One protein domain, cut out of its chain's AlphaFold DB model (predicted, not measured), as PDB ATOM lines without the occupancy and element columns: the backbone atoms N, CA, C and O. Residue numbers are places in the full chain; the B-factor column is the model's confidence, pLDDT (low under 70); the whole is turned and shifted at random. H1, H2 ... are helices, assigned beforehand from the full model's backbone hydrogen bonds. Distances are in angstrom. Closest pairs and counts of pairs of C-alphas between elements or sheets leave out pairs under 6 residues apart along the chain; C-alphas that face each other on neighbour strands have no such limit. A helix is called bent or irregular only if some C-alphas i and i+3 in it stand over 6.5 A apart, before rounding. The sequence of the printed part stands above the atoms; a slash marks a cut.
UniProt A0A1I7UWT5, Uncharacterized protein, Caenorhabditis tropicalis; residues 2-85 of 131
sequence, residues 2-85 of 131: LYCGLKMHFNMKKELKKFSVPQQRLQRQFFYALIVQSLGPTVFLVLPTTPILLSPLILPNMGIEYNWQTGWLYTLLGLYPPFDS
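AT A GLANCE: This is residues 2 to 85 of the 131 residues of an uncharacterized protein of Caenorhabditis tropicalis (UniProt A0A1I7UWT5). One long helix, H2, makes the length of a stretched, S-like rod, and a shorter helix folds back along it at each end, H1 at its beginning and H3 at the other end. H1 and H3 lie on opposite sides of H2; H1 makes a helical hairpin with the first part of H2, while H3 runs beside H2 with a loose gap between them. The printed part has 84 residues with three named helices, in the order H1, H2, H3, and no named strand; its class is all helix. It is extended, with a radius of gyration of the C-alphas of 20.1 A and spans of 63 by 26 by 11 A.

HOW THE PARTS SIT: H1, residues 2 to 16, and H2, residues 21 to 62, are joined by a tight link of 4 residues. They touch, and form a hairpin; the closest C-alphas are those of Leu 16 and Gln 24, 5.5 A apart. H2 touches H1 with residues 23 to 31 alone. The two helices run opposite ways at a shallow tilt of 3 degrees. H2 has a kink of 43 degrees near residue 56. A short link of 8 residues leads to H3, residues 71 to 85. H2 and H3 are close but not clearly touching, and their closest C-alphas are those of Gln 37 and Asp 84, 7.3 A apart. They run opposite ways at a shallow tilt of 12 degrees. H1 and H3 are apart. In H1 every O i to N i+4 pair is within hydrogen-bond range; in H2 it is 29 of 38 and in H3 9 of 11.

IN THESE COORDINATES: H1 begins with C-alpha 2 at (120.396, 261.041, 325.107) and spans 20.2 A from first to last C-alpha. H2 runs 60.2 A from C-alpha 21 at (124.404, 257.040, 350.619) to C-alpha 62 at (118.207, 285.958, 298.183). It is only just irregular: C-alphas 57 and 60 are 6.7 A apart. H3 spans 22.9 A and ends with C-alpha 85 at (133.768, 275.071, 332.703). It too is only just irregular: C-alphas 78 and 81 are 6.8 A apart.

THE WHOLE: The two C-alphas farthest apart are those of Ser 20 and Gly 63, at 64.0 A. Two stretches stand free: residues 17 to 23, of which 21 to 23 belong to H2, and residues 56 to 65, of which 56 to 62 belong to H2. The printed part has no cut, and no link is long. The mean pLDDT of the printed part is 72.8; 26 residues are under 70, among them residues 59 to 70.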
ATOM      1  N   LEU A   2     121.624 261.378 324.360       67.06
ATOM      2  CA  LEU A   2     120.396 261.041 325.107       67.06
ATOM      3  C   LEU A   2     120.212 259.545 325.421       67.06
ATOM      4  O   LEU A   2     119.921 259.207 326.562       67.06
ATOM      5  N   TYR A   3     120.440 258.646 324.458       75.25
ATOM      6  CA  TYR A   3     120.308 257.196 324.684       75.25
ATOM      7  C   TYR A   3     121.326 256.656 325.701       75.25
ATOM      8  O   TYR A   3     120.966 255.934 326.628       75.25
ATOM      9  N   CYS A   4     122.598 257.052 325.571       69.50
ATOM     10  CA  CYS A   4     123.652 256.658 326.510       69.50
ATOM     11  C   CYS A   4     123.391 257.242 327.910       69.50
ATOM     12  O   CYS A   4     123.547 256.545 328.909       69.50
ATOM     13  N   GLY A   5     122.887 258.482 327.977       68.12
ATOM     14  CA  GLY A   5     122.448 259.116 329.217       68.12
ATOM     15  C   GLY A   5     121.275 258.386 329.878       68.12
ATOM     16  O   GLY A   5     121.328 258.099 331.069       68.12
ATOM     17  N   LEU A   6     120.248 257.997 329.117       74.19
ATOM     18  CA  LEU A   6     119.114 257.200 329.605       74.19
ATOM     19  C   LEU A   6     119.545 255.813 330.099       74.19
ATOM     20  O   LEU A   6     119.136 255.385 331.181       74.19
ATOM     21  N   LYS A   7     120.416 255.130 329.347       77.12
ATOM     22  CA  LYS A   7     120.995 253.839 329.739       77.12
ATOM     23  C   LYS A   7     121.799 253.971 331.034       77.12
ATOM     24  O   LYS A   7     121.630 253.163 331.944       77.12
ATOM     25  N   MET A   8     122.616 255.017 331.149       70.12
ATOM     26  CA  MET A   8     123.389 255.305 332.354       70.12
ATOM     27  C   MET A   8     122.480 255.673 333.528       70.12
ATOM     28  O   MET A   8     122.699 255.142 334.604       70.12
ATOM     29  N   HIS A   9     121.411 256.455 333.334       71.44
ATOM     30  CA  HIS A   9     120.412 256.781 334.362       71.44
ATOM     31  C   HIS A   9     119.752 255.530 334.967       71.44
ATOM     32  O   HIS A   9     119.614 255.412 336.188       71.44
ATOM     33  N   PHE A  10     119.372 254.571 334.118       74.00
ATOM     34  CA  PHE A  10     118.785 253.307 334.562       74.00
ATOM     35  C   PHE A  10     119.804 252.385 335.237       74.00
ATOM     36  O   PHE A  10     119.498 251.785 336.269       74.00
ATOM     37  N   ASN A  11     121.018 252.296 334.688       72.12
ATOM     38  CA  ASN A  11     122.087 251.466 335.242       72.12
ATOM     39  C   ASN A  11     122.570 252.002 336.598       72.12
ATOM     40  O   ASN A  11     122.726 251.252 337.558       72.12
ATOM     41  N   MET A  12     122.684 253.325 336.703       63.59
ATOM     42  CA  MET A  12     122.924 254.071 337.930       63.59
ATOM     43  C   MET A  12     121.896 253.718 339.002       63.59
ATOM     44  O   MET A  12     122.287 253.293 340.076       63.59
ATOM     45  N   LYS A  13     120.583 253.792 338.737       67.56
ATOM     46  CA  LYS A  13     119.552 253.442 339.740       67.56
ATOM     47  C   LYS A  13     119.678 252.021 340.310       67.56
ATOM     48  O   LYS A  13     119.305 251.810 341.464       67.56
ATOM     49  N   LYS A  14     120.180 251.062 339.526       72.25
ATOM     50  CA  LYS A  14     120.406 249.679 339.974       72.25
ATOM     51  C   LYS A  14     121.691 249.534 340.789       72.25
ATOM     52  O   LYS A  14     121.641 248.968 341.876       72.25
ATOM     53  N   GLU A  15     122.802 250.089 340.312       68.06
ATOM     54  CA  GLU A  15     124.104 249.984 340.988       68.06
ATOM     55  C   GLU A  15     124.205 250.886 342.227       68.06
ATOM     56  O   GLU A  15     124.827 250.517 343.217       68.06
ATOM     57  N   LEU A  16     123.496 252.020 342.241       62.97
ATOM     58  CA  LEU A  16     123.389 252.925 343.387       62.97
ATOM     59  C   LEU A  16     122.946 252.184 344.649       62.97
ATOM     60  O   LEU A  16     123.524 252.417 345.706       62.97
ATOM     61  N   LYS A  17     121.975 251.262 344.556       64.50
ATOM     62  CA  LYS A  17     121.472 250.490 345.711       64.50
ATOM     63  C   LYS A  17     122.550 249.657 346.420       64.50
ATOM     64  O   LYS A  17     122.325 249.269 347.560       64.50
ATOM     65  N   LYS A  18     123.688 249.399 345.769       71.44
ATOM     66  CA  LYS A  18     124.836 248.680 346.341       71.44
ATOM     67  C   LYS A  18     125.886 249.609 346.966       71.44
ATOM     68  O   LYS A  18     126.744 249.133 347.699       71.44
ATOM     69  N   PHE A  19     125.837 250.911 346.681       65.38
ATOM     70  CA  PHE A  19     126.806 251.896 347.162       65.38
ATOM     71  C   PHE A  19     126.302 252.683 348.373       65.38
ATOM     72  O   PHE A  19     125.102 252.784 348.633       65.38
ATOM     73  N   SER A  20     127.241 253.296 349.100       69.88
ATOM     74  CA  SER A  20     126.926 254.135 350.255       69.88
ATOM     75  C   SER A  20     126.121 255.386 349.858       69.88
ATOM     76  O   SER A  20     126.276 255.955 348.772       69.88
ATOM     77  N   VAL A  21     125.263 255.849 350.772       71.50
ATOM     78  CA  VAL A  21     124.404 257.040 350.619       71.50
ATOM     79  C   VAL A  21     125.134 258.290 350.071       71.50
ATOM     80  O   VAL A  21     124.556 258.965 349.210       71.50
ATOM     81  N   PRO A  22     126.372 258.635 350.487       66.06
ATOM     82  CA  PRO A  22     127.076 259.795 349.930       66.06
ATOM     83  C   PRO A  22     127.506 259.608 348.465       66.06
ATOM     84  O   PRO A  22     127.313 260.518 347.654       66.06
ATOM     85  N   GLN A  23     128.004 258.427 348.087       66.38
ATOM     86  CA  GLN A  23     128.398 258.130 346.702       66.38
ATOM     87  C   GLN A  23     127.196 258.174 345.756       66.38
ATOM     88  O   GLN A  23     127.315 258.626 344.613       66.38
ATOM     89  N   GLN A  24     126.014 257.789 346.255       69.94
ATOM     90  CA  GLN A  24     124.805 257.856 345.453       69.94
ATOM     91  C   GLN A  24     124.416 259.273 345.033       69.94
ATOM     92  O   GLN A  24     123.939 259.510 343.917       69.94
ATOM     93  N   ARG A  25     124.551 260.217 345.963       72.75
ATOM     94  CA  ARG A  25     124.185 261.613 345.730       72.75
ATOM     95  C   ARG A  25     125.113 262.242 344.699       72.75
ATOM     96  O   ARG A  25     124.608 262.803 343.728       72.75
ATOM     97  N   LEU A  26     126.416 262.011 344.851       74.50
ATOM     98  CA  LEU A  26     127.449 262.553 343.976       74.50
ATOM     99  C   LEU A  26     127.241 262.148 342.509       74.50
ATOM    100  O   LEU A  26     127.191 263.005 341.630       74.50
ATOM    101  N   GLN A  27     127.040 260.856 342.231       72.12
ATOM    102  CA  GLN A  27     126.871 260.395 340.851       72.12
ATOM    103  C   GLN A  27     125.560 260.889 340.203       72.12
ATOM    104  O   GLN A  27     125.549 261.236 339.022       72.12
ATOM    105  N   ARG A  28     124.463 261.012 340.970       73.44
ATOM    106  CA  ARG A  28     123.206 261.602 340.464       73.44
ATOM    107  C   ARG A  28     123.384 263.066 340.058       73.44
ATOM    108  O   ARG A  28     122.768 263.520 339.098       73.44
ATOM    109  N   GLN A  29     124.209 263.805 340.789       68.31
ATOM    110  CA  GLN A  29     124.452 265.219 340.516       68.31
ATOM    111  C   GLN A  29     125.395 265.431 339.349       68.31
ATOM    112  O   GLN A  29     125.113 266.298 338.532       68.31
ATOM    113  N   PHE A  30     126.429 264.602 339.208       75.75
ATOM    114  CA  PHE A  30     127.249 264.594 337.998       75.75
ATOM    115  C   PHE A  30     126.409 264.330 336.751       75.75
ATOM    116  O   PHE A  30     126.574 265.017 335.752       75.75
ATOM    117  N   PHE A  31     125.457 263.398 336.822       74.44
ATOM    118  CA  PHE A  31     124.557 263.120 335.706       74.44
ATOM    119  C   PHE A  31     123.657 264.312 335.355       74.44
ATOM    120  O   PHE A  31     123.535 264.683 334.190       74.44
ATOM    121  N   TYR A  32     123.044 264.935 336.363       75.25
ATOM    122  CA  TYR A  32     122.218 266.124 336.156       75.25
ATOM    123  C   TYR A  32     123.038 267.288 335.586       75.25
ATOM    124  O   TYR A  32     122.611 267.946 334.642       75.25
ATOM    125  N   ALA A  33     124.242 267.493 336.115       77.31
ATOM    126  CA  ALA A  33     125.160 268.513 335.643       77.31
ATOM    127  C   ALA A  33     125.608 268.255 334.203       77.31
ATOM    128  O   ALA A  33     125.608 269.187 333.417       77.31
ATOM    129  N   LEU A  34     125.877 267.003 333.824       76.25
ATOM    130  CA  LEU A  34     126.214 266.625 332.450       76.25
ATOM    131  C   LEU A  34     125.060 266.917 331.474       76.25
ATOM    132  O   LEU A  34     125.291 267.385 330.363       76.25
ATOM    133  N   ILE A  35     123.808 266.678 331.885       75.38
ATOM    134  CA  ILE A  35     122.632 267.015 331.069       75.38
ATOM    135  C   ILE A  35     122.526 268.529 330.888       75.38
ATOM    136  O   ILE A  35     122.456 268.995 329.752       75.38
ATOM    137  N   VAL A  36     122.557 269.293 331.982       75.12
ATOM    138  CA  VAL A  36     122.443 270.758 331.941       75.12
ATOM    139  C   VAL A  36     123.613 271.385 331.178       75.12
ATOM    140  O   VAL A  36     123.385 272.249 330.337       75.12
ATOM    141  N   GLN A  37     124.837 270.899 331.395       72.81
ATOM    142  CA  GLN A  37     126.044 271.344 330.698       72.81
ATOM    143  C   GLN A  37     126.041 270.955 329.222       72.81
ATOM    144  O   GLN A  37     126.648 271.643 328.428       72.81
ATOM    145  N   SER A  38     125.360 269.887 328.806       77.81
ATOM    146  CA  SER A  38     125.223 269.599 327.371       77.81
ATOM    147  C   SER A  38     124.146 270.460 326.704       77.81
ATOM    148  O   SER A  38     124.283 270.845 325.545       77.81
ATOM    149  N   LEU A  39     123.074 270.790 327.429       80.12
ATOM    150  CA  LEU A  39     121.937 271.541 326.897       80.12
ATOM    151  C   LEU A  39     122.191 273.052 326.868       80.12
ATOM    152  O   LEU A  39     121.791 273.699 325.908       80.12
ATOM    153  N   GLY A  40     122.884 273.603 327.868       77.25
ATOM    154  CA  GLY A  40     123.268 275.018 327.948       77.25
ATOM    155  C   GLY A  40     123.991 275.536 326.694       77.25
ATOM    156  O   GLY A  40     123.418 276.382 326.010       77.25
ATOM    157  N   PRO A  41     125.175 275.001 326.331       70.94
ATOM    158  CA  PRO A  41     125.888 275.314 325.091       70.94
ATOM    159  C   PRO A  41     125.026 275.119 323.871       70.94
ATOM    160  O   PRO A  41     125.017 275.945 322.970       70.94
ATOM    161  N   THR A  42     124.299 274.004 323.825       77.62
ATOM    162  CA  THR A  42     123.520 273.664 322.643       77.62
ATOM    163  C   THR A  42     122.454 274.729 322.407       77.62
ATOM    164  O   THR A  42     122.331 275.240 321.307       77.62
ATOM    165  N   VAL A  43     121.740 275.169 323.440       77.69
ATOM    166  CA  VAL A  43     120.728 276.218 323.284       77.69
ATOM    167  C   VAL A  43     121.375 277.590 323.071       77.69
ATOM    168  O   VAL A  43     120.988 278.293 322.147       77.69
ATOM    169  N   PHE A  44     122.378 277.973 323.867       74.50
ATOM    170  CA  PHE A  44     122.956 279.324 323.823       74.50
ATOM    171  C   PHE A  44     123.933 279.572 322.670       74.50
ATOM    172  O   PHE A  44     124.067 280.717 322.256       74.50
ATOM    173  N   LEU A  45     124.611 278.548 322.148       73.62
ATOM    174  CA  LEU A  45     125.534 278.676 321.016       73.62
ATOM    175  C   LEU A  45     124.934 278.198 319.703       73.62
ATOM    176  O   LEU A  45     125.156 278.847 318.683       73.62
ATOM    177  N   VAL A  46     124.186 277.089 319.684       75.06
ATOM    178  CA  VAL A  46     123.670 276.556 318.412       75.06
ATOM    179  C   VAL A  46     122.546 277.441 317.886       75.06
ATOM    180  O   VAL A  46     122.529 277.696 316.688       75.06
ATOM    181  N   LEU A  47     121.675 278.005 318.735       79.19
ATOM    182  CA  LEU A  47     120.637 278.936 318.265       79.19
ATOM    183  C   LEU A  47     121.187 280.179 317.546       79.19
ATOM    184  O   LEU A  47     120.689 280.458 316.462       79.19
ATOM    185  N   PRO A  48     122.185 280.919 318.070       71.88
ATOM    186  CA  PRO A  48     122.747 282.066 317.353       71.88
ATOM    187  C   PRO A  48     123.722 281.670 316.237       71.88
ATOM    188  O   PRO A  48     123.817 282.378 315.240       71.88
ATOM    189  N   THR A  49     124.421 280.537 316.354       73.62
ATOM    190  CA  THR A  49     125.393 280.106 315.330       73.62
ATOM    191  C   THR A  49     124.713 279.505 314.101       73.62
ATOM    192  O   THR A  49     125.189 279.709 312.990       73.62
ATOM    193  N   THR A  50     123.582 278.810 314.262       79.75
ATOM    194  CA  THR A  50     122.836 278.194 313.148       79.75
ATOM    195  C   THR A  50     122.446 279.196 312.057       79.75
ATOM    196  O   THR A  50     122.779 278.935 310.906       79.75
ATOM    197  N   PRO A  51     121.801 280.344 312.345       75.62
ATOM    198  CA  PRO A  51     121.468 281.319 311.314       75.62
ATOM    199  C   PRO A  51     122.716 281.967 310.710       75.62
ATOM    200  O   PRO A  51     122.713 282.241 309.520       75.62
ATOM    201  N   ILE A  52     123.799 282.156 311.470       78.62
ATOM    202  CA  ILE A  52     125.062 282.715 310.953       78.62
ATOM    203  C   ILE A  52     125.745 281.738 309.987       78.62
ATOM    204  O   ILE A  52     126.270 282.163 308.964       78.62
ATOM    205  N   LEU A  53     125.710 280.438 310.283       79.06
ATOM    206  CA  LEU A  53     126.276 279.388 309.433       79.06
ATOM    207  C   LEU A  53     125.380 279.074 308.223       79.06
ATOM    208  O   LEU A  53     125.881 278.739 307.154       79.06
ATOM    209  N   LEU A  54     124.061 279.203 308.383       78.44
ATOM    210  CA  LEU A  54     123.073 278.999 307.322       78.44
ATOM    211  C   LEU A  54     122.948 280.223 306.400       78.44
ATOM    212  O   LEU A  54     122.633 280.073 305.222       78.44
ATOM    213  N   SER A  55     123.241 281.420 306.913       74.44
ATOM    214  CA  SER A  55     123.251 282.690 306.183       74.44
ATOM    215  C   SER A  55     124.033 282.614 304.861       74.44
ATOM    216  O   SER A  55     123.407 282.818 303.826       74.44
ATOM    217  N   PRO A  56     125.319 282.212 304.808       72.81
ATOM    218  CA  PRO A  56     126.065 282.112 303.545       72.81
ATOM    219  C   PRO A  56     125.524 281.052 302.568       72.81
ATOM    220  O   PRO A  56     125.879 281.077 301.396       72.81
ATOM    221  N   LEU A  57     124.661 280.138 303.024       76.19
ATOM    222  CA  LEU A  57     124.005 279.119 302.201       76.19
ATOM    223  C   LEU A  57     122.678 279.616 301.592       76.19
ATOM    224  O   LEU A  57     122.292 279.148 300.526       76.19
ATOM    225  N   ILE A  58     121.990 280.564 302.246       72.25
ATOM    226  CA  ILE A  58     120.679 281.096 301.822       72.25
ATOM    227  C   ILE A  58     120.786 282.499 301.189       72.25
ATOM    228  O   ILE A  58     120.061 282.791 300.238       72.25
ATOM    229  N   LEU A  59     121.695 283.363 301.660       68.44
ATOM    230  CA  LEU A  59     121.929 284.713 301.122       68.44
ATOM    231  C   LEU A  59     122.256 284.767 299.621       68.44
ATOM    232  O   LEU A  59     121.683 285.637 298.962       68.44
ATOM    233  N   PRO A  60     123.098 283.885 299.036       65.50
ATOM    234  CA  PRO A  60     123.346 283.925 297.593       65.50
ATOM    235  C   PRO A  60     122.077 283.671 296.762       65.50
ATOM    236  O   PRO A  60     121.961 284.205 295.664       65.50
ATOM    237  N   ASN A  61     121.088 282.945 297.301       66.19
ATOM    238  CA  ASN A  61     119.783 282.750 296.658       66.19
ATOM    239  C   ASN A  61     118.812 283.931 296.859       66.19
ATOM    240  O   ASN A  61     117.801 283.997 296.164       66.19
ATOM    241  N   MET A  62     119.085 284.839 297.803       66.75
ATOM    242  CA  MET A  62     118.207 285.958 298.183       66.75
ATOM    243  C   MET A  62     118.739 287.336 297.747       66.75
ATOM    244  O   MET A  62     117.997 288.311 297.814       66.75
ATOM    245  N   GLY A  63     119.998 287.446 297.297       63.25
ATOM    246  CA  GLY A  63     120.573 288.690 296.753       63.25
ATOM    247  C   GLY A  63     120.767 289.822 297.772       63.25
ATOM    248  O   GLY A  63     120.862 290.983 297.388       63.25
ATOM    249  N   ILE A  64     120.798 289.503 299.069       66.94
ATOM    250  CA  ILE A  64     120.906 290.485 300.156       66.94
ATOM    251  C   ILE A  64     122.381 290.649 300.544       66.94
ATOM    252  O   ILE A  64     122.986 289.725 301.087       66.94
ATOM    253  N   GLU A  65     122.951 291.834 300.318       61.12
ATOM    254  CA  GLU A  65     124.259 292.210 300.867       61.12
ATOM    255  C   GLU A  65     124.094 292.664 302.324       61.12
ATOM    256  O   GLU A  65     123.474 293.687 302.609       61.12
ATOM    257  N   TYR A  66     124.637 291.893 303.269       62.62
ATOM    258  CA  TYR A  66     124.613 292.239 304.690       62.62
ATOM    259  C   TYR A  66     126.015 292.111 305.285       62.62
ATOM    260  O   TYR A  66     126.595 291.026 305.320       62.62
ATOM    261  N   ASN A  67     126.573 293.221 305.771       62.88
ATOM    262  CA  ASN A  67     127.902 293.248 306.377       62.88
ATOM    263  C   ASN A  67     127.805 292.845 307.860       62.88
ATOM    264  O   ASN A  67     127.662 293.690 308.744       62.88
ATOM    265  N   TRP A  68     127.798 291.538 308.137       65.00
ATOM    266  CA  TRP A  68     127.761 291.032 309.510       65.00
ATOM    267  C   TRP A  68     129.154 291.132 310.136       65.00
ATOM    268  O   TRP A  68     130.065 290.386 309.776       65.00
ATOM    269  N   GLN A  69     129.333 292.028 311.105       66.56
ATOM    270  CA  GLN A  69     130.580 292.123 311.859       66.56
ATOM    271  C   GLN A  69     130.683 290.914 312.802       66.56
ATOM    272  O   GLN A  69     130.200 290.936 313.927       66.56
ATOM    273  N   THR A  70     131.278 289.820 312.329       69.06
ATOM    274  CA  THR A  70     131.408 288.542 313.058       69.06
ATOM    275  C   THR A  70     132.510 288.552 314.121       69.06
ATOM    276  O   THR A  70     132.584 287.630 314.929       69.06
ATOM    277  N   GLY A  71     133.349 289.594 314.167       72.75
ATOM    278  CA  GLY A  71     134.533 289.656 315.034       72.75
ATOM    279  C   GLY A  71     134.248 289.430 316.524       72.75
ATOM    280  O   GLY A  71     134.952 288.663 317.172       72.75
ATOM    281  N   TRP A  72     133.170 290.012 317.059       76.44
ATOM    282  CA  TRP A  72     132.769 289.815 318.461       76.44
ATOM    283  C   TRP A  72     132.285 288.383 318.743       76.44
ATOM    284  O   TRP A  72     132.489 287.858 319.838       76.44
ATOM    285  N   LEU A  73     131.690 287.722 317.744       75.19
ATOM    286  CA  LEU A  73     131.185 286.357 317.856       75.19
ATOM    287  C   LEU A  73     132.336 285.354 318.006       75.19
ATOM    288  O   LEU A  73     132.261 284.459 318.842       75.19
ATOM    289  N   TYR A  74     133.430 285.537 317.259       76.25
ATOM    290  CA  TYR A  74     134.634 284.706 317.386       76.25
ATOM    291  C   TYR A  74     135.278 284.822 318.771       76.25
ATOM    292  O   TYR A  74     135.690 283.813 319.345       76.25
ATOM    293  N   THR A  75     135.313 286.027 319.347       81.06
ATOM    294  CA  THR A  75     135.799 286.236 320.717       81.06
ATOM    295  C   THR A  75     134.911 285.533 321.744       81.06
ATOM    296  O   THR A  75     135.429 284.866 322.638       81.06
ATOM    297  N   LEU A  76     133.583 285.615 321.602       77.12
ATOM    298  CA  LEU A  76     132.640 284.917 322.485       77.12
ATOM    299  C   LEU A  76     132.710 283.392 322.342       77.12
ATOM    300  O   LEU A  76     132.651 282.685 323.345       77.12
ATOM    301  N   LEU A  77     132.893 282.880 321.122       77.19
ATOM    302  CA  LEU A  77     133.096 281.454 320.863       77.19
ATOM    303  C   LEU A  77     134.391 280.937 321.505       77.19
ATOM    304  O   LEU A  77     134.388 279.857 322.088       77.19
ATOM    305  N   GLY A  78     135.479 281.712 321.457       81.75
ATOM    306  CA  GLY A  78     136.747 281.365 322.111       81.75
ATOM    307  C   GLY A  78     136.696 281.431 323.642       81.75
ATOM    308  O   GLY A  78     137.374 280.662 324.320       81.75
ATOM    309  N   LEU A  79     135.861 282.312 324.195       81.81
ATOM    310  CA  LEU A  79     135.607 282.419 325.636       81.81
ATOM    311  C   LEU A  79     134.598 281.392 326.155       81.81
ATOM    312  O   LEU A  79     134.514 281.188 327.365       81.81
ATOM    313  N   TYR A  80     133.859 280.720 325.275       77.38
ATOM    314  CA  TYR A  80     132.840 279.760 325.677       77.38
ATOM    315  C   TYR A  80     133.390 278.559 326.475       77.38
ATOM    316  O   TYR A  80     132.834 278.278 327.534       77.38
ATOM    317  N   PRO A  81     134.482 277.871 326.074       80.06
ATOM    318  CA  PRO A  81     135.017 276.733 326.831       80.06
ATOM    319  C   PRO A  81     135.393 277.039 328.298       80.06
ATOM    320  O   PRO A  81     135.013 276.258 329.180       80.06
ATOM    321  N   PRO A  82     136.090 278.152 328.620       82.25
ATOM    322  CA  PRO A  82     136.334 278.512 330.014       82.25
ATOM    323  C   PRO A  82     135.052 278.942 330.740       82.25
ATOM    324  O   PRO A  82     134.876 278.580 331.903       82.25
ATOM    325  N   PHE A  83     134.125 279.643 330.074       80.31
ATOM    326  CA  PHE A  83     132.847 280.036 330.684       80.31
ATOM    327  C   PHE A  83     131.951 278.832 331.010       80.31
ATOM    328  O   PHE A  83     131.356 278.783 332.084       80.31
ATOM    329  N   ASP A  84     131.896 277.839 330.123       76.94
ATOM    330  CA  ASP A  84     131.170 276.578 330.306       76.94
ATOM    331  C   ASP A  84     131.737 275.778 331.486       76.94
ATOM    332  O   ASP A  84     130.992 275.304 332.346       76.94
ATOM    333  N   SER A  85     133.068 275.730 331.595       76.94
ATOM    334  CA  SER A  85     133.768 275.071 332.703       76.94
ATOM    335  C   SER A  85     133.467 275.734 334.055       76.94
ATOM    336  O   SER A  85     133.195 275.050 335.045       76.94
TER     337      SER A  85